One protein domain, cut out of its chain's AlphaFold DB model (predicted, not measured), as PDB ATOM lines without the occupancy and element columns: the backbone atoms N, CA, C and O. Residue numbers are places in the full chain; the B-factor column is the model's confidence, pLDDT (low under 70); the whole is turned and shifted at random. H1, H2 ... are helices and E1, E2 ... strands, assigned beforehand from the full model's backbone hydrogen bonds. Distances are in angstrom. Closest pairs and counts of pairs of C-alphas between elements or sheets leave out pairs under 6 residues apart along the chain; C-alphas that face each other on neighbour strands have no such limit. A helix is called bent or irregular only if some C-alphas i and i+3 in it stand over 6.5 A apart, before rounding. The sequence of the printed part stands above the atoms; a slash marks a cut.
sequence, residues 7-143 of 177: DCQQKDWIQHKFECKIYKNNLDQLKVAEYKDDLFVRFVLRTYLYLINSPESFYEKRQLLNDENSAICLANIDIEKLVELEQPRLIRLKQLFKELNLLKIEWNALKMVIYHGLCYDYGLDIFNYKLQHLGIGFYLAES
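AT A GLANCE: This is residues 7 to 143 of the 177 residues of the protein "histone-lysine N-methyltransferase SMYD3-like" of Dermatophagoides pteronyssinus (UniProt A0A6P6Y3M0). Helix H3 makes the core of this model: H7 crosses it, H6 crosses near its first end, residues 15 to 19 of H1 pack on its later part, and the hairpin E1 E2 lies beside its first part. The first residues of H1, 7 to 13, stick out past a sharp kink, while H2 and the loop around Asn 66 lie at opposite ends of the longest axis. The printed part has 137 residues, with seven named helices, H1 to H7, then antiparallel strands E1 and E2, then H8; the class is mostly helix. It is compact, with a radius of gyration of the C-alphas of 15.9 A and spans of 50 by 40 by 34 A.

HOW THE PARTS SIT: Begin at H1, residues 7 to 25, which has a kink of 89 degrees near residue 15 and is only just irregular, with C-alphas 18 and 21 6.7 A apart. Its residues 15 to 19 touch H3, residues 39 to 53, about perpendicular at 83 degrees; the closest C-alphas are those of Gln 15 and Tyr 50, 5.9 A. H2, residues 27 to 32, only just touches H6, residues 87 to 103, with 3 pairs of C-alphas within 8 A, the closest being Leu 30 and Leu 102 at 7.1 A. H4, residues 55 to 59, is close to but not clearly touching H3, closest at C-alphas 51 and 57, 6.5 A. H5, residues 80 to 83, touches H7, residues 109 to 122, closest at C-alphas 82 and 117, 4.9 A. H3 touches H6 at a steep tilt of 66 degrees, the same way, closest at C-alphas 41 and 96, 5.5 A. H3 touches H7 at a steep tilt of 56 degrees, opposite ways, closest at C-alphas 44 and 116, 5.6 A. E1, residues 123 to 127, and E2, residues 133 to 138, form an antiparallel hairpin, with N 126 and O 135 2.7 A apart, within hydrogen-bond range. The closest C-alphas of H3 and E2 are those of Leu 39 and Gly 135, 6.1 A. H8, residues 140 to 143, is near E1. Every O i to N i+4 pair is within range in H2, H6 and H7; H1 has 9 of 15, H3 10 of 11, and H4 0 of 1 but 2 of 2 O i to N i+3 pairs, while H5 and H8 are too short for an i+4 pair.

IN THESE COORDINATES: Find C-alpha 7 at (-17.546, 61.392, -26.499), where H1 begins; it measures 25.0 A. H3 begins at C-alpha 39, (-11.894, 40.953, -36.327), and measures 21.0 A; H6 measures 24.6 A and H7 19.7 A. H8 ends at C-alpha 143, (5.599, 49.205, -39.343).

THE WHOLE: The C-alphas farthest apart, Val 32 and Asn 66, are 50.8 A apart. The printed part has no cut; the long link is H4 to H5, residues 60 to 79. No printed residue is under 70 in pLDDT.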
ATOM      1  N   ASP A   7     -18.755  60.880 -25.842       96.69
ATOM      2  CA  ASP A   7     -17.546  61.392 -26.499       96.69
ATOM      3  C   ASP A   7     -16.808  60.290 -27.274       96.69
ATOM      4  O   ASP A   7     -16.410  60.496 -28.420       96.69
ATOM      5  N   CYS A   8     -16.674  59.094 -26.680       94.88
ATOM      6  CA  CYS A   8     -16.122  57.914 -27.358       94.88
ATOM      7  C   CYS A   8     -16.947  57.568 -28.611       94.88
ATOM      8  O   CYS A   8     -16.384  57.321 -29.676       94.88
ATOM      9  N   GLN A   9     -18.279  57.583 -28.492       95.75
ATOM     10  CA  GLN A   9     -19.182  57.288 -29.605       95.75
ATOM     11  C   GLN A   9     -19.046  58.311 -30.739       95.75
ATOM     12  O   GLN A   9     -18.965  57.928 -31.903       95.75
ATOM     13  N   GLN A  10     -19.016  59.606 -30.419       96.38
ATOM     14  CA  GLN A  10     -18.908  60.671 -31.417       96.38
ATOM     15  C   GLN A  10     -17.571  60.629 -32.162       96.38
ATOM     16  O   GLN A  10     -17.556  60.823 -33.376       96.38
ATOM     17  N   LYS A  11     -16.471  60.322 -31.463       94.88
ATOM     18  CA  LYS A  11     -15.149  60.153 -32.084       94.88
ATOM     19  C   LYS A  11     -15.115  58.977 -33.062       94.88
ATOM     20  O   LYS A  11     -14.614  59.140 -34.167       94.88
ATOM     21  N   ASP A  12     -15.680  57.823 -32.699       95.00
ATOM     22  CA  ASP A  12     -15.733  56.642 -33.583       95.00
ATOM     23  C   ASP A  12     -16.739  56.813 -34.738       95.00
ATOM     24  O   ASP A  12     -16.609  56.175 -35.783       95.00
ATOM     25  N   TRP A  13     -17.732  57.702 -34.597       95.69
ATOM     26  CA  TRP A  13     -18.794  57.896 -35.592       95.69
ATOM     27  C   TRP A  13     -18.274  58.269 -36.982       95.69
ATOM     28  O   TRP A  13     -18.902  57.904 -37.976       95.69
ATOM     29  N   ILE A  14     -17.116  58.934 -37.075       93.75
ATOM     30  CA  ILE A  14     -16.477  59.283 -38.354       93.75
ATOM     31  C   ILE A  14     -16.260  58.056 -39.254       93.75
ATOM     32  O   ILE A  14     -16.390  58.178 -40.468       93.75
ATOM     33  N   GLN A  15     -16.019  56.884 -38.657       93.56
ATOM     34  CA  GLN A  15     -15.867  55.595 -39.335       93.56
ATOM     35  C   GLN A  15     -17.110  54.715 -39.155       93.56
ATOM     36  O   GLN A  15     -17.654  54.190 -40.126       93.56
ATOM     37  N   HIS A  16     -17.604  54.574 -37.918       94.50
ATOM     38  CA  HIS A  16     -18.682  53.639 -37.591       94.50
ATOM     39  C   HIS A  16     -19.978  53.911 -38.360       94.50
ATOM     40  O   HIS A  16     -20.712  52.971 -38.671       94.50
ATOM     41  N   LYS A  17     -20.264  55.168 -38.722       95.06
ATOM     42  CA  LYS A  17     -21.471  55.519 -39.484       95.06
ATOM     43  C   LYS A  17     -21.617  54.720 -40.785       95.06
ATOM     44  O   LYS A  17     -22.744  54.413 -41.173       95.06
ATOM     45  N   PHE A  18     -20.501  54.360 -41.424       93.19
ATOM     46  CA  PHE A  18     -20.498  53.640 -42.697       93.19
ATOM     47  C   PHE A  18     -20.865  52.161 -42.536       93.19
ATOM     48  O   PHE A  18     -21.562  51.612 -43.382       93.19
ATOM     49  N   GLU A  19     -20.475  51.524 -41.429       91.94
ATOM     50  CA  GLU A  19     -20.823  50.125 -41.137       91.94
ATOM     51  C   GLU A  19     -22.151  49.988 -40.367       91.94
ATOM     52  O   GLU A  19     -22.862  48.996 -40.522       91.94
ATOM     53  N   CYS A  20     -22.533  50.985 -39.559       93.44
ATOM     54  CA  CYS A  20     -23.665  50.896 -38.634       93.44
ATOM     55  C   CYS A  20     -24.978  50.545 -39.344       93.44
ATOM     56  O   CYS A  20     -25.689  49.622 -38.937       93.44
ATOM     57  N   LYS A  21     -25.289  51.251 -40.441       91.00
ATOM     58  CA  LYS A  21     -26.514  51.009 -41.214       91.00
ATOM     59  C   LYS A  21     -26.505  49.630 -41.879       91.00
ATOM     60  O   LYS A  21     -27.549  48.988 -41.932       91.00
ATOM     61  N   ILE A  22     -25.342  49.160 -42.329       91.88
ATOM     62  CA  ILE A  22     -25.181  47.857 -42.988       91.88
ATOM     63  C   ILE A  22     -25.496  46.728 -42.005       91.88
ATOM     64  O   ILE A  22     -26.353  45.890 -42.286       91.88
ATOM     65  N   TYR A  23     -24.871  46.742 -40.825       90.88
ATOM     66  CA  TYR A  23     -25.133  45.737 -39.793       90.88
ATOM     67  C   TYR A  23     -26.572  45.812 -39.273       90.88
ATOM     68  O   TYR A  23     -27.210  44.778 -39.087       90.88
ATOM     69  N   LYS A  24     -27.125  47.021 -39.093       91.94
ATOM     70  CA  LYS A  24     -28.519  47.194 -38.659       91.94
ATOM     71  C   LYS A  24     -29.510  46.592 -39.658       91.94
ATOM     72  O   LYS A  24     -30.434  45.900 -39.246       91.94
ATOM     73  N   ASN A  25     -29.317  46.838 -40.952       92.19
ATOM     74  CA  ASN A  25     -30.229  46.375 -42.000       92.19
ATOM     75  C   ASN A  25     -30.160  44.859 -42.238       92.19
ATOM     76  O   ASN A  25     -31.115  44.280 -42.748       92.19
ATOM     77  N   ASN A  26     -29.047  44.216 -41.879       89.94
ATOM     78  CA  ASN A  26     -28.824  42.788 -42.114       89.94
ATOM     79  C   ASN A  26     -28.813  41.952 -40.825       89.94
ATOM     80  O   ASN A  26     -28.470  40.774 -40.866       89.94
ATOM     81  N   LEU A  27     -29.221  42.530 -39.691       87.81
ATOM     82  CA  LEU A  27     -29.125  41.895 -38.378       87.81
ATOM     83  C   LEU A  27     -29.798  40.515 -38.324       87.81
ATOM     84  O   LEU A  27     -29.232  39.580 -37.762       87.81
ATOM     85  N   ASP A  28     -30.980  40.370 -38.920       88.06
ATOM     86  CA  ASP A  28     -31.711  39.099 -38.893       88.06
ATOM     87  C   ASP A  28     -31.033  38.021 -39.747       88.06
ATOM     88  O   ASP A  28     -30.957  36.867 -39.335       88.06
ATOM     89  N   GLN A  29     -30.447  38.401 -40.887       86.38
ATOM     90  CA  GLN A  29     -29.671  37.481 -41.727       86.38
ATOM     91  C   GLN A  29     -28.400  37.015 -41.004       86.38
ATOM     92  O   GLN A  29     -28.068  35.832 -41.044       86.38
ATOM     93  N   LEU A  30     -27.723  37.922 -40.290       86.88
ATOM     94  CA  LEU A  30     -26.543  37.591 -39.487       86.88
ATOM     95  C   LEU A  30     -26.881  36.628 -38.343       86.88
ATOM     96  O   LEU A  30     -26.120  35.699 -38.088       86.88
ATOM     97  N   LYS A  31     -28.039  36.806 -37.691       87.06
ATOM     98  CA  LYS A  31     -28.525  35.874 -36.662       87.06
ATOM     99  C   LYS A  31     -28.783  34.481 -37.234       87.06
ATOM    100  O   LYS A  31     -28.339  33.505 -36.645       87.06
ATOM    101  N   VAL A  32     -29.475  34.391 -38.373       88.31
ATOM    102  CA  VAL A  32     -29.779  33.107 -39.034       88.31
ATOM    103  C   VAL A  32     -28.504  32.382 -39.465       88.31
ATOM    104  O   VAL A  32     -28.428  31.163 -39.360       88.31
ATOM    105  N   ALA A  33     -27.493  33.120 -39.920       85.06
ATOM    106  CA  ALA A  33     -26.215  32.559 -40.347       85.06
ATOM    107  C   ALA A  33     -25.266  32.193 -39.187       85.06
ATOM    108  O   ALA A  33     -24.116  31.846 -39.459       85.06
ATOM    109  N   GLU A  34     -25.706  32.318 -37.926       86.44
ATOM    110  CA  GLU A  34     -24.871  32.173 -36.721       86.44
ATOM    111  C   GLU A  34     -23.557  32.962 -36.826       86.44
ATOM    112  O   GLU A  34     -22.475  32.493 -36.461       86.44
ATOM    113  N   TYR A  35     -23.654  34.170 -37.386       83.06
ATOM    114  CA  TYR A  35     -22.499  34.992 -37.695       83.06
ATOM    115  C   TYR A  35     -21.680  35.281 -36.435       83.06
ATOM    116  O   TYR A  35     -22.208  35.725 -35.411       83.06
ATOM    117  N   LYS A  36     -20.371  35.056 -36.536       83.50
ATOM    118  CA  LYS A  36     -19.386  35.441 -35.528       83.50
ATOM    119  C   LYS A  36     -18.502  36.517 -36.133       83.50
ATOM    120  O   LYS A  36     -17.952  36.301 -37.209       83.50
ATOM    121  N   ASP A  37     -18.365  37.632 -35.424       81.31
ATOM    122  CA  ASP A  37     -17.473  38.721 -35.818       81.31
ATOM    123  C   ASP A  37     -16.036  38.186 -35.962       81.31
ATOM    124  O   ASP A  37     -15.398  37.819 -34.972       81.31
ATOM    125  N   ASP A  38     -15.516  38.164 -37.190       90.75
ATOM    126  CA  ASP A  38     -14.085  38.011 -37.451       90.75
ATOM    127  C   ASP A  38     -13.447  39.409 -37.452       90.75
ATOM    128  O   ASP A  38     -13.798  40.283 -38.250       90.75
ATOM    129  N   LEU A  39     -12.524  39.643 -36.514       92.94
ATOM    130  CA  LEU A  39     -11.894  40.953 -36.327       92.94
ATOM    131  C   LEU A  39     -11.101  41.402 -37.558       92.94
ATOM    132  O   LEU A  39     -11.112  42.591 -37.875       92.94
ATOM    133  N   PHE A  40     -10.454  40.473 -38.265       94.81
ATOM    134  CA  PHE A  40      -9.703  40.786 -39.476       94.81
ATOM    135  C   PHE A  40     -10.648  41.168 -40.610       94.81
ATOM    136  O   PHE A  40     -10.458  42.201 -41.251       94.81
ATOM    137  N   VAL A  41     -11.713  40.393 -40.820       92.94
ATOM    138  CA  VAL A  41     -12.690  40.712 -41.867       92.94
ATOM    139  C   VAL A  41     -13.360  42.054 -41.593       92.94
ATOM    140  O   VAL A  41     -13.417  42.905 -42.484       92.94
ATOM    141  N   ARG A  42     -13.785  42.303 -40.351       92.94
ATOM    142  CA  ARG A  42     -14.359  43.595 -39.966       92.94
ATOM    143  C   ARG A  42     -13.361  44.745 -40.138       92.94
ATOM    144  O   ARG A  42     -13.768  45.822 -40.567       92.94
ATOM    145  N   PHE A  43     -12.073  44.530 -39.858       96.38
ATOM    146  CA  PHE A  43     -11.023  45.526 -40.085       96.38
ATOM    147  C   PHE A  43     -10.861  45.870 -41.574       96.38
ATOM    148  O   PHE A  43     -10.847  47.053 -41.925       96.38
ATOM    149  N   VAL A  44     -10.849  44.869 -42.464       96.00
ATOM    150  CA  VAL A  44     -10.817  45.091 -43.923       96.00
ATOM    151  C   VAL A  44     -12.064  45.839 -44.394       96.00
ATOM    152  O   VAL A  44     -11.953  46.819 -45.131       96.00
ATOM    153  N   LEU A  45     -13.253  45.422 -43.946       94.25
ATOM    154  CA  LEU A  45     -14.518  46.071 -44.303       94.25
ATOM    155  C   LEU A  45     -14.557  47.528 -43.852       94.25
ATOM    156  O   LEU A  45     -14.899  48.407 -44.641       94.25
ATOM    157  N   ARG A  46     -14.184  47.798 -42.599       95.19
ATOM    158  CA  ARG A  46     -14.154  49.157 -42.054       95.19
ATOM    159  C   ARG A  46     -13.142  50.024 -42.803       95.19
ATOM    160  O   ARG A  46     -13.472  51.159 -43.136       95.19
ATOM    161  N   THR A  47     -11.972  49.481 -43.142       95.75
ATOM    162  CA  THR A  47     -10.957  50.163 -43.962       95.75
ATOM    163  C   THR A  47     -11.495  50.492 -45.353       95.75
ATOM    164  O   THR A  47     -11.414  51.643 -45.779       95.75
ATOM    165  N   TYR A  48     -12.111  49.523 -46.038       95.50
ATOM    166  CA  TYR A  48     -12.727  49.733 -47.349       95.50
ATOM    167  C   TYR A  48     -13.806  50.813 -47.296       95.50
ATOM    168  O   TYR A  48     -13.731  51.792 -48.034       95.50
ATOM    169  N   LEU A  49     -14.777  50.672 -46.390       94.69
ATOM    170  CA  LEU A  49     -15.888  51.609 -46.247       94.69
ATOM    171  C   LEU A  49     -15.410  53.017 -45.886       94.69
ATOM    172  O   LEU A  49     -15.963  53.991 -46.393       94.69
ATOM    173  N   TYR A  50     -14.389  53.144 -45.043       95.88
ATOM    174  CA  TYR A  50     -13.819  54.442 -44.708       95.88
ATOM    175  C   TYR A  50     -13.117  55.072 -45.916       95.88
ATOM    176  O   TYR A  50     -13.462  56.185 -46.298       95.88
ATOM    177  N   LEU A  51     -12.207  54.354 -46.584       94.69
ATOM    178  CA  LEU A  51     -11.411  54.906 -47.687       94.69
ATOM    179  C   LEU A  51     -12.231  55.224 -48.944       94.69
ATOM    180  O   LEU A  51     -11.886  56.153 -49.667       94.69
ATOM    181  N   ILE A  52     -13.328  54.508 -49.218       93.81
ATOM    182  CA  ILE A  52     -14.210  54.884 -50.338       93.81
ATOM    183  C   ILE A  52     -15.017  56.157 -50.052       93.81
ATOM    184  O   ILE A  52     -15.402  56.841 -50.997       93.81
ATOM    185  N   ASN A  53     -15.288  56.467 -48.779       94.38
ATOM    186  CA  ASN A  53     -16.051  57.652 -48.373       94.38
ATOM    187  C   ASN A  53     -15.156  58.839 -47.963       94.38
ATOM    188  O   ASN A  53     -15.642  59.965 -47.906       94.38
ATOM    189  N   SER A  54     -13.876  58.581 -47.691       95.12
ATOM    190  CA  SER A  54     -12.849  59.549 -47.292       95.12
ATOM    191  C   SER A  54     -11.526  59.250 -48.020       95.12
ATOM    192  O   SER A  54     -10.538  58.863 -47.386       95.12
ATOM    193  N   PRO A  55     -11.491  59.359 -49.364       95.00
ATOM    194  CA  PRO A  55     -10.337  58.963 -50.176       95.00
ATOM    195  C   PRO A  55      -9.061  59.754 -49.862       95.00
ATOM    196  O   PRO A  55      -7.963  59.225 -50.008       95.00
ATOM    197  N   GLU A  56      -9.178  60.988 -49.374       95.75
ATOM    198  CA  GLU A  56      -8.060  61.809 -48.906       95.75
ATOM    199  C   GLU A  56      -7.266  61.144 -47.774       95.75
ATOM    200  O   GLU A  56      -6.052  61.323 -47.686       95.75
ATOM    201  N   SER A  57      -7.922  60.303 -46.965       94.50
ATOM    202  CA  SER A  57      -7.267  59.565 -45.879       94.50
ATOM    203  C   SER A  57      -6.242  58.549 -46.392       94.50
ATOM    204  O   SER A  57      -5.351  58.146 -45.650       94.50
ATOM    205  N   PHE A  58      -6.308  58.159 -47.670       93.94
ATOM    206  CA  PHE A  58      -5.300  57.298 -48.297       93.94
ATOM    207  C   PHE A  58      -3.910  57.963 -48.354       93.94
ATOM    208  O   PHE A  58      -2.884  57.282 -48.339       93.94
ATOM    209  N   TYR A  59      -3.885  59.297 -48.369       95.38
ATOM    210  CA  TYR A  59      -2.677  60.120 -48.417       95.38
ATOM    211  C   TYR A  59      -2.327  60.738 -47.055       95.38
ATOM    212  O   TYR A  59      -1.388  61.532 -46.960       95.38
ATOM    213  N   GLU A  60      -3.067  60.400 -45.992       94.38
ATOM    214  CA  GLU A  60      -2.808  60.915 -44.649       94.38
ATOM    215  C   GLU A  60      -1.488  60.341 -44.119       94.38
ATOM    216  O   GLU A  60      -1.347  59.136 -43.894       94.38
ATOM    217  N   LYS A  61      -0.500  61.221 -43.932       93.62
ATOM    218  CA  LYS A  61       0.823  60.836 -43.445       93.62
ATOM    219  C   LYS A  61       0.794  60.555 -41.944       93.62
ATOM    220  O   LYS A  61       0.215  61.306 -41.158       93.62
ATOM    221  N   ARG A  62       1.480  59.489 -41.545       91.94
ATOM    222  CA  ARG A  62       1.818  59.137 -40.164       91.94
ATOM    223  C   ARG A  62       3.333  59.143 -40.031       91.94
ATOM    224  O   ARG A  62       4.020  58.727 -40.956       91.94
ATOM    225  N   GLN A  63       3.841  59.609 -38.900       91.56
ATOM    226  CA  GLN A  63       5.274  59.688 -38.629       91.56
ATOM    227  C   GLN A  63       5.548  59.337 -37.170       91.56
ATOM    228  O   GLN A  63       4.690  59.542 -36.307       91.56
ATOM    229  N   LEU A  64       6.749  58.838 -36.906       86.56
ATOM    230  CA  LEU A  64       7.276  58.662 -35.565       86.56
ATOM    231  C   LEU A  64       7.485  60.028 -34.902       86.56
ATOM    232  O   LEU A  64       7.737  61.050 -35.550       86.56
ATOM    233  N   LEU A  65       7.376  60.044 -33.576       81.75
ATOM    234  CA  LEU A  65       7.580  61.255 -32.794       81.75
ATOM    235  C   LEU A  65       9.000  61.796 -33.027       81.75
ATOM    236  O   LEU A  65       9.975  61.095 -32.774       81.75
ATOM    237  N   ASN A  66       9.096  63.058 -33.450       81.00
ATOM    238  CA  ASN A  66      10.350  63.775 -33.721       81.00
ATOM    239  C   ASN A  66      11.217  63.200 -34.862       81.00
ATOM    240  O   ASN A  66      12.412  63.489 -34.902       81.00
ATOM    241  N   ASP A  67      10.642  62.434 -35.793       83.69
ATOM    242  CA  ASP A  67      11.346  61.970 -36.996       83.69
ATOM    243  C   ASP A  67      10.539  62.279 -38.264       83.69
ATOM    244  O   ASP A  67       9.679  61.506 -38.688       83.69
ATOM    245  N   GLU A  68      10.825  63.418 -38.893       83.00
ATOM    246  CA  GLU A  68      10.157  63.857 -40.127       83.00
ATOM    247  C   GLU A  68      10.433  62.929 -41.323       83.00
ATOM    248  O   GLU A  68       9.621  62.852 -42.247       83.00
ATOM    249  N   ASN A  69      11.541  62.181 -41.303       85.69
ATOM    250  CA  ASN A  69      11.899  61.261 -42.385       85.69
ATOM    251  C   ASN A  69      11.109  59.949 -42.323       85.69
ATOM    252  O   ASN A  69      11.100  59.194 -43.292       85.69
ATOM    253  N   SER A  70      10.426  59.683 -41.208       87.25
ATOM    254  CA  SER A  70       9.578  58.499 -41.035       87.25
ATOM    255  C   SER A  70       8.160  58.664 -41.595       87.25
ATOM    256  O   SER A  70       7.347  57.742 -41.488       87.25
ATOM    257  N   ALA A  71       7.839  59.830 -42.171       92.50
ATOM    258  CA  ALA A  71       6.506  60.136 -42.670       92.50
ATOM    259  C   ALA A  71       6.094  59.213 -43.829       92.50
ATOM    260  O   ALA A  71       6.657  59.262 -44.921       92.50
ATOM    261  N   ILE A  72       5.044  58.424 -43.608       94.38
ATOM    262  CA  ILE A  72       4.522  57.425 -44.543       94.38
ATOM    263  C   ILE A  72       2.991  57.480 -44.594       94.38
ATOM    264  O   ILE A  72       2.333  57.795 -43.603       94.38
ATOM    265  N   CYS A  73       2.399  57.170 -45.741       94.38
ATOM    266  CA  CYS A  73       0.958  56.963 -45.901       94.38
ATOM    267  C   CYS A  73       0.678  55.689 -46.709       94.38
ATOM    268  O   CYS A  73       1.597  55.065 -47.242       94.38
ATOM    269  N   LEU A  74      -0.596  55.307 -46.835       93.12
ATOM    270  CA  LEU A  74      -0.982  54.106 -47.585       93.12
ATOM    271  C   LEU A  74      -0.585  54.190 -49.066       93.12
ATOM    272  O   LEU A  74      -0.233  53.177 -49.658       93.12
ATOM    273  N   ALA A  75      -0.569  55.393 -49.649       92.44
ATOM    274  CA  ALA A  75      -0.138  55.599 -51.032       92.44
ATOM    275  C   ALA A  75       1.359  55.337 -51.274       92.44
ATOM    276  O   ALA A  75       1.765  55.203 -52.424       92.44
ATOM    277  N   ASN A  76       2.181  55.284 -50.220       91.62
ATOM    278  CA  ASN A  76       3.597  54.928 -50.339       91.62
ATOM    279  C   ASN A  76       3.828  53.413 -50.394       91.62
ATOM    280  O   ASN A  76       4.946  52.989 -50.681       91.62
ATOM    281  N   ILE A  77       2.807  52.608 -50.096       90.06
ATOM    282  CA  ILE A  77       2.916  51.154 -50.111       90.06
ATOM    283  C   ILE A  77       2.875  50.666 -51.558       90.06
ATOM    284  O   ILE A  77       2.018  51.066 -52.344       90.06
ATOM    285  N   ASP A  78       3.801  49.773 -51.887       86.25
ATOM    286  CA  ASP A  78       3.870  49.111 -53.184       86.25
ATOM    287  C   ASP A  78       2.667  48.174 -53.372       86.25
ATOM    288  O   ASP A  78       2.618  47.067 -52.832       86.25
ATOM    289  N   ILE A  79       1.672  48.657 -54.118       83.31
ATOM    290  CA  ILE A  79       0.411  47.957 -54.362       83.31
ATOM    291  C   ILE A  79       0.626  46.665 -55.158       83.31
ATOM    292  O   ILE A  79      -0.163  45.736 -54.992       83.31
ATOM    293  N   GLU A  80       1.674  46.561 -55.980       82.75
ATOM    294  CA  GLU A  80       1.911  45.366 -56.801       82.75
ATOM    295  C   GLU A  80       2.174  44.143 -55.917       82.75
ATOM    296  O   GLU A  80       1.567  43.089 -56.121       82.75
ATOM    297  N   LYS A  81       2.943  44.325 -54.836       82.19
ATOM    298  CA  LYS A  81       3.165  43.292 -53.809       82.19
ATOM    299  C   LYS A  81       1.882  42.870 -53.098       82.19
ATOM    300  O   LYS A  81       1.789  41.761 -52.586       82.19
ATOM    301  N   LEU A  82       0.864  43.732 -53.078       79.81
ATOM    302  CA  LEU A  82      -0.407  43.445 -52.414       79.81
ATOM    303  C   LEU A  82      -1.358  42.585 -53.261       79.81
ATOM    304  O   LEU A  82      -2.408  42.161 -52.767       79.81
ATOM    305  N   VAL A  83      -1.038  42.339 -54.528       79.25
ATOM    306  CA  VAL A  83      -1.868  41.511 -55.414       79.25
ATOM    307  C   VAL A  83      -1.388  40.056 -55.429       79.25
ATOM    308  O   VAL A  83      -2.095  39.180 -55.923       79.25
ATOM    309  N   GLU A  84      -0.240  39.757 -54.820       80.50
ATOM    310  CA  GLU A  84       0.243  38.388 -54.658       80.50
ATOM    311  C   GLU A  84      -0.652  37.611 -53.677       80.50
ATOM    312  O   GLU A  84      -0.872  38.004 -52.530       80.50
ATOM    313  N   LEU A  85      -1.231  36.506 -54.153       76.94
ATOM    314  CA  LEU A  85      -2.243  35.732 -53.437       76.94
ATOM    315  C   LEU A  85      -1.716  34.345 -53.065       76.94
ATOM    316  O   LEU A  85      -2.014  33.343 -53.715       76.94
ATOM    317  N   GLU A  86      -0.958  34.283 -51.976       85.94
ATOM    318  CA  GLU A  86      -0.570  33.014 -51.361       85.94
ATOM    319  C   GLU A  86      -1.764  32.313 -50.684       85.94
ATOM    320  O   GLU A  86      -2.778  32.935 -50.345       85.94
ATOM    321  N   GLN A  87      -1.654  31.000 -50.446       85.81
ATOM    322  CA  GLN A  87      -2.762  30.180 -49.928       85.81
ATOM    323  C   GLN A  87      -3.409  30.725 -48.635       85.81
ATOM    324  O   GLN A  87      -4.642  30.806 -48.596       85.81
ATOM    325  N   PRO A  88      -2.660  31.156 -47.597       87.75
ATOM    326  CA  PRO A  88      -3.271  31.700 -46.380       87.75
ATOM    327  C   PRO A  88      -4.101  32.966 -46.646       87.75
ATOM    328  O   PRO A  88      -5.201  33.131 -46.112       87.75
ATOM    329  N   ARG A  89      -3.608  33.829 -47.539       89.06
ATOM    330  CA  ARG A  89      -4.264  35.073 -47.946       89.06
ATOM    331  C   ARG A  89      -5.529  34.800 -48.757       89.06
ATOM    332  O   ARG A  89      -6.553  35.431 -48.518       89.06
ATOM    333  N   LEU A  90      -5.506  33.804 -49.648       89.25
ATOM    334  CA  LEU A  90      -6.685  33.358 -50.400       89.25
ATOM    335  C   LEU A  90      -7.808  32.849 -49.490       89.25
ATOM    336  O   LEU A  90      -8.981  33.112 -49.757       89.25
ATOM    337  N   ILE A  91      -7.470  32.124 -48.421       89.94
ATOM    338  CA  ILE A  91      -8.458  31.638 -47.448       89.94
ATOM    339  C   ILE A  91      -9.138  32.821 -46.749       89.94
ATOM    340  O   ILE A  91     -10.369  32.865 -46.680       89.94
ATOM    341  N   ARG A  92      -8.357  33.809 -46.291       91.19
ATOM    342  CA  ARG A  92      -8.890  35.035 -45.672       91.19
ATOM    343  C   ARG A  92      -9.751  35.846 -46.640       91.19
ATOM    344  O   ARG A  92     -10.846  36.268 -46.272       91.19
ATOM    345  N   LEU A  93      -9.328  35.967 -47.895       91.88
ATOM    346  CA  LEU A  93     -10.079  36.680 -48.926       91.88
ATOM    347  C   LEU A  93     -11.423  35.996 -49.238       91.88
ATOM    348  O   LEU A  93     -12.449  36.663 -49.359       91.88
ATOM    349  N   LYS A  94     -11.454  34.657 -49.304       91.25
ATOM    350  CA  LYS A  94     -12.703  33.889 -49.459       91.25
ATOM    351  C   LYS A  94     -13.666  34.119 -48.295       91.25
ATOM    352  O   LYS A  94     -14.865  34.279 -48.526       91.25
ATOM    353  N   GLN A  95     -13.152  34.154 -47.063       90.75
ATOM    354  CA  GLN A  95     -13.960  34.454 -45.882       90.75
ATOM    355  C   GLN A  95     -14.546  35.873 -45.963       90.75
ATOM    356  O   GLN A  95     -15.751  36.039 -45.786       90.75
ATOM    357  N   LEU A  96     -13.741  36.871 -46.343       92.81
ATOM    358  CA  LEU A  96     -14.209  38.240 -46.576       92.81
ATOM    359  C   LEU A  96     -15.349  38.296 -47.606       92.81
ATOM    360  O   LEU A  96     -16.370  38.933 -47.356       92.81
ATOM    361  N   PHE A  97     -15.228  37.600 -48.740       91.94
ATOM    362  CA  PHE A  97     -16.287  37.583 -49.757       91.94
ATOM    363  C   PHE A  97     -17.584  36.926 -49.272       91.94
ATOM    364  O   PHE A  97     -18.673  37.396 -49.611       91.94
ATOM    365  N   LYS A  98     -17.496  35.879 -48.445       89.50
ATOM    366  CA  LYS A  98     -18.677  35.287 -47.801       89.50
ATOM    367  C   LYS A  98     -19.400  36.323 -46.935       89.50
ATOM    368  O   LYS A  98     -20.622  36.423 -47.001       89.50
ATOM    369  N   GLU A  99     -18.656  37.112 -46.166       89.12
ATOM    370  CA  GLU A  99     -19.227  38.138 -45.289       89.12
ATOM    371  C   GLU A  99     -19.810  39.322 -46.061       89.12
ATOM    372  O   GLU A  99     -20.915  39.761 -45.750       89.12
ATOM    373  N   LEU A 100     -19.141  39.786 -47.118       89.94
ATOM    374  CA  LEU A 100     -19.683  40.817 -48.009       89.94
ATOM    375  C   LEU A 100     -21.041  40.424 -48.588       89.94
ATOM    376  O   LEU A 100     -21.959  41.245 -48.611       89.94
ATOM    377  N   ASN A 101     -21.175  39.168 -49.023       89.50
ATOM    378  CA  ASN A 101     -22.423  38.648 -49.574       89.50
ATOM    379  C   ASN A 101     -23.527  38.584 -48.511       89.50
ATOM    380  O   ASN A 101     -24.656  38.988 -48.786       89.50
ATOM    381  N   LEU A 102     -23.206  38.138 -47.289       89.38
ATOM    382  CA  LEU A 102     -24.150  38.136 -46.162       89.38
ATOM    383  C   LEU A 102     -24.602  39.553 -45.782       89.38
ATOM    384  O   LEU A 102     -25.766  39.770 -45.453       89.38
ATOM    385  N   LEU A 103     -23.690  40.524 -45.847       89.81
ATOM    386  CA  LEU A 103     -23.957  41.927 -45.528       89.81
ATOM    387  C   LEU A 103     -24.551  42.717 -46.705       89.81
ATOM    388  O   LEU A 103     -24.914  43.882 -46.524       89.81
ATOM    389  N   LYS A 104     -24.671  42.101 -47.890       90.19
ATOM    390  CA  LYS A 104     -25.162  42.726 -49.131       90.19
ATOM    391  C   LYS A 104     -24.425  44.028 -49.460       90.19
ATOM    392  O   LYS A 104     -25.036  45.026 -49.835       90.19
ATOM    393  N   ILE A 105     -23.109  44.028 -49.264       89.00
ATOM    394  CA  ILE A 105     -22.255  45.181 -49.557       89.00
ATOM    395  C   ILE A 105     -21.909  45.157 -51.045       89.00
ATOM    396  O   ILE A 105     -21.488  44.125 -51.560       89.00
ATOM    397  N   GLU A 106     -22.043  46.289 -51.731       88.94
ATOM    398  CA  GLU A 106     -21.486  46.463 -53.075       88.94
ATOM    399  C   GLU A 106     -19.982  46.742 -52.990       88.94
ATOM    400  O   GLU A 106     -19.526  47.585 -52.207       88.94
ATOM    401  N   TRP A 107     -19.190  46.032 -53.794       90.00
ATOM    402  CA  TRP A 107     -17.735  46.105 -53.719       90.00
ATOM    403  C   TRP A 107     -17.051  46.090 -55.083       90.00
ATOM    404  O   TRP A 107     -17.532  45.512 -56.054       90.00
ATOM    405  N   ASN A 108     -15.881  46.731 -55.139       92.50
ATOM    406  CA  ASN A 108     -14.985  46.690 -56.290       92.50
ATOM    407  C   ASN A 108     -13.873  45.659 -56.048       92.50
ATOM    408  O   ASN A 108     -13.122  45.784 -55.083       92.50
ATOM    409  N   ALA A 109     -13.754  44.665 -56.933       89.56
ATOM    410  CA  ALA A 109     -12.827  43.542 -56.765       89.56
ATOM    411  C   ALA A 109     -11.368  43.976 -56.572       89.56
ATOM    412  O   ALA A 109     -10.710  43.512 -55.644       89.56
ATOM    413  N   LEU A 110     -10.889  44.904 -57.405       90.06
ATOM    414  CA  LEU A 110      -9.514  45.389 -57.340       90.06
ATOM    415  C   LEU A 110      -9.249  46.115 -56.016       90.06
ATOM    416  O   LEU A 110      -8.302  45.775 -55.313       90.06
ATOM    417  N   LYS A 111     -10.121  47.055 -55.625       91.62
ATOM    418  CA  LYS A 111      -9.988  47.760 -54.337       91.62
ATOM    419  C   LYS A 111     -10.033  46.801 -53.150       91.62
ATOM    420  O   LYS A 111      -9.271  46.981 -52.207       91.62
ATOM    421  N   MET A 112     -10.887  45.778 -53.197       92.06
ATOM    422  CA  MET A 112     -10.981  44.793 -52.120       92.06
ATOM    423  C   MET A 112      -9.717  43.955 -51.986       92.06
ATOM    424  O   MET A 112      -9.262  43.755 -50.866       92.06
ATOM    425  N   VAL A 113      -9.118  43.509 -53.093       92.19
ATOM    426  CA  VAL A 113      -7.837  42.786 -53.052       92.19
ATOM    427  C   VAL A 113      -6.727  43.676 -52.486       92.19
ATOM    428  O   VAL A 113      -6.012  43.243 -51.585       92.19
ATOM    429  N   ILE A 114      -6.646  44.934 -52.931       92.31
ATOM    430  CA  ILE A 114      -5.651  45.896 -52.436       92.31
ATOM    431  C   ILE A 114      -5.828  46.136 -50.931       92.31
ATOM    432  O   ILE A 114      -4.874  46.004 -50.173       92.31
ATOM    433  N   TYR A 115      -7.038  46.463 -50.469       94.56
ATOM    434  CA  TYR A 115      -7.268  46.782 -49.055       94.56
ATOM    435  C   TYR A 115      -7.205  45.559 -48.145       94.56
ATOM    436  O   TYR A 115      -6.714  45.676 -47.024       94.56
ATOM    437  N   HIS A 116      -7.639  44.388 -48.619       95.12
ATOM    438  CA  HIS A 116      -7.362  43.126 -47.938       95.12
ATOM    439  C   HIS A 116      -5.857  42.961 -47.745       95.12
ATOM    440  O   HIS A 116      -5.407  42.617 -46.657       95.12
ATOM    441  N   GLY A 117      -5.083  43.236 -48.794       93.50
ATOM    442  CA  GLY A 117      -3.638  43.170 -48.752       93.50
ATOM    443  C   GLY A 117      -2.988  44.120 -47.767       93.50
ATOM    444  O   GLY A 117      -2.213  43.678 -46.928       93.50
ATOM    445  N   LEU A 118      -3.378  45.395 -47.803       93.81
ATOM    446  CA  LEU A 118      -2.929  46.390 -46.828       93.81
ATOM    447  C   LEU A 118      -3.173  45.908 -45.398       93.81
ATOM    448  O   LEU A 118      -2.267  45.938 -44.574       93.81
ATOM    449  N   CYS A 119      -4.386  45.440 -45.109       95.12
ATOM    450  CA  CYS A 119      -4.735  44.975 -43.772       95.12
ATOM    451  C   CYS A 119      -3.961  43.717 -43.366       95.12
ATOM    452  O   CYS A 119      -3.643  43.569 -42.194       95.12
ATOM    453  N   TYR A 120      -3.694  42.812 -44.310       93.31
ATOM    454  CA  TYR A 120      -2.975  41.566 -44.053       93.31
ATOM    455  C   TYR A 120      -1.489  41.812 -43.771       93.31
ATOM    456  O   TYR A 120      -0.957  41.249 -42.822       93.31
ATOM    457  N   ASP A 121      -0.843  42.666 -44.567       90.56
ATOM    458  CA  ASP A 121       0.607  42.873 -44.499       90.56
ATOM    459  C   ASP A 121       1.006  43.956 -43.472       90.56
ATOM    460  O   ASP A 121       2.090  43.884 -42.898       90.56
ATOM    461  N   TYR A 122       0.142  44.951 -43.223       92.19
ATOM    462  CA  TYR A 122       0.443  46.122 -42.376       92.19
ATOM    463  C   TYR A 122      -0.487  46.280 -41.163       92.19
ATOM    464  O   TYR A 122      -0.342  47.231 -40.388       92.19
ATOM    465  N   GLY A 123      -1.468  45.391 -40.997       93.75
ATOM    466  CA  GLY A 123      -2.304  45.357 -39.803       93.75
ATOM    467  C   GLY A 123      -1.522  44.811 -38.613       93.75
ATOM    468  O   GLY A 123      -0.912  43.749 -38.700       93.75
ATOM    469  N   LEU A 124      -1.555  45.526 -37.491       93.50
ATOM    470  CA  LEU A 124      -0.954  45.074 -36.239       93.50
ATOM    471  C   LEU A 124      -2.038  44.653 -35.256       93.50
ATOM    472  O   LEU A 124      -2.960  45.423 -34.969       93.50
ATOM    473  N   ASP A 125      -1.885  43.444 -34.723       93.56
ATOM    474  CA  ASP A 125      -2.730  42.918 -33.658       93.56
ATOM    475  C   ASP A 125      -2.501  43.712 -32.361       93.56
ATOM    476  O   ASP A 125      -1.380  43.891 -31.876       93.56
ATOM    477  N   ILE A 126      -3.597  44.179 -31.776       94.94
ATOM    478  CA  ILE A 126      -3.648  44.954 -30.541       94.94
ATOM    479  C   ILE A 126      -3.986  43.997 -29.405       94.94
ATOM    480  O   ILE A 126      -5.038  43.350 -29.403       94.94
ATOM    481  N   PHE A 127      -3.123  43.954 -28.395       92.44
ATOM    482  CA  PHE A 127      -3.293  43.106 -27.218       92.44
ATOM    483  C   PHE A 127      -3.413  43.936 -25.944       92.44
ATOM    484  O   PHE A 127      -2.813  45.002 -25.816       92.44
ATOM    485  N   ASN A 128      -4.157  43.425 -24.963       91.19
ATOM    486  CA  ASN A 128      -4.094  43.966 -23.606       91.19
ATOM    487  C   ASN A 128      -2.875  43.425 -22.832       91.19
ATOM    488  O   ASN A 128      -2.150  42.546 -23.294       91.19
ATOM    489  N   TYR A 129      -2.691  43.899 -21.598       88.81
ATOM    490  CA  TYR A 129      -1.607  43.463 -20.707       88.81
ATOM    491  C   TYR A 129      -1.635  41.965 -20.339       88.81
ATOM    492  O   TYR A 129      -0.657  41.454 -19.801       88.81
ATOM    493  N   LYS A 130      -2.743  41.258 -20.604       92.25
ATOM    494  CA  LYS A 130      -2.881  39.803 -20.426       92.25
ATOM    495  C   LYS A 130      -2.658  39.026 -21.729       92.25
ATOM    496  O   LYS A 130      -2.985  37.845 -21.772       92.25
ATOM    497  N   LEU A 131      -2.158  39.678 -22.783       88.94
ATOM    498  CA  LEU A 131      -2.000  39.108 -24.127       88.94
ATOM    499  C   LEU A 131      -3.317  38.618 -24.750       88.94
ATOM    500  O   LEU A 131      -3.324  37.768 -25.637       88.94
ATOM    501  N   GLN A 132      -4.454  39.162 -24.314       93.75
ATOM    502  CA  GLN A 132      -5.725  38.914 -24.980       93.75
ATOM    503  C   GLN A 132      -5.816  39.799 -26.221       93.75
ATOM    504  O   GLN A 132      -5.675  41.021 -26.117       93.75
ATOM    505  N   HIS A 133      -6.089  39.180 -27.369       93.56
ATOM    506  CA  HIS A 133      -6.311  39.886 -28.624       93.56
ATOM    507  C   HIS A 133      -7.586  40.740 -28.545       93.56
ATOM    508  O   HIS A 133      -8.656  40.235 -28.196       93.56
ATOM    509  N   LEU A 134      -7.460  42.037 -28.831       93.88
ATOM    510  CA  LEU A 134      -8.549  43.014 -28.760       93.88
ATOM    511  C   LEU A 134      -9.026  43.496 -30.133       93.88
ATOM    512  O   LEU A 134     -10.182  43.900 -30.259       93.88
ATOM    513  N   GLY A 135      -8.157  43.507 -31.142       94.75
ATOM    514  CA  GLY A 135      -8.451  44.099 -32.443       94.75
ATOM    515  C   GLY A 135      -7.192  44.326 -33.263       94.75
ATOM    516  O   GLY A 135      -6.108  43.945 -32.845       94.75
ATOM    517  N   ILE A 136      -7.345  44.973 -34.415       95.88
ATOM    518  CA  ILE A 136      -6.269  45.206 -35.384       95.88
ATOM    519  C   ILE A 136      -6.275  46.688 -35.761       95.88
ATOM    520  O   ILE A 136      -7.346  47.296 -35.857       95.88
ATOM    521  N   GLY A 137      -5.096  47.279 -35.957       95.44
ATOM    522  CA  GLY A 137      -4.959  48.678 -36.363       95.44
ATOM    523  C   GLY A 137      -3.767  48.933 -37.281       95.44
ATOM    524  O   GLY A 137      -2.818  48.154 -37.325       95.44
ATOM    525  N   PHE A 138      -3.816  50.055 -38.003       94.25
ATOM    526  CA  PHE A 138      -2.680  50.550 -38.781       94.25
ATOM    527  C   PHE A 138      -1.784  51.443 -37.924       94.25
ATOM    528  O   PHE A 138      -2.235  52.471 -37.417       94.25
ATOM    529  N   TYR A 139      -0.501  51.093 -37.861       93.19
ATOM    530  CA  TYR A 139       0.565  51.910 -37.276       93.19
ATOM    531  C   TYR A 139       1.701  52.001 -38.295       93.19
ATOM    532  O   TYR A 139       2.733  51.344 -38.188       93.19
ATOM    533  N   LEU A 140       1.425  52.721 -39.387       91.69
ATOM    534  CA  LEU A 140       2.255  52.683 -40.595       91.69
ATOM    535  C   LEU A 140       3.679  53.173 -40.334       91.69
ATOM    536  O   LEU A 140       4.628  52.579 -40.841       91.69
ATOM    537  N   ALA A 141       3.840  54.223 -39.526       90.25
ATOM    538  CA  ALA A 141       5.159  54.755 -39.219       90.25
ATOM    539  C   ALA A 141       6.012  53.709 -38.483       90.25
ATOM    540  O   ALA A 141       7.153  53.459 -38.861       90.25
ATOM    541  N   GLU A 142       5.413  53.041 -37.501       88.75
ATOM    542  CA  GLU A 142       6.010  51.988 -36.688       88.75
ATOM    543  C   GLU A 142       6.258  50.698 -37.479       88.75
ATOM    544  O   GLU A 142       7.252  50.020 -37.231       88.75
ATOM    545  N   SER A 143       5.421  50.383 -38.474       84.56
ATOM    546  CA  SER A 143       5.599  49.205 -39.343       84.56
ATOM    547  C   SER A 143       6.888  49.236 -40.180       84.56
ATOM    548  O   SER A 143       7.323  48.201 -40.676       84.56
TER     549      SER A 143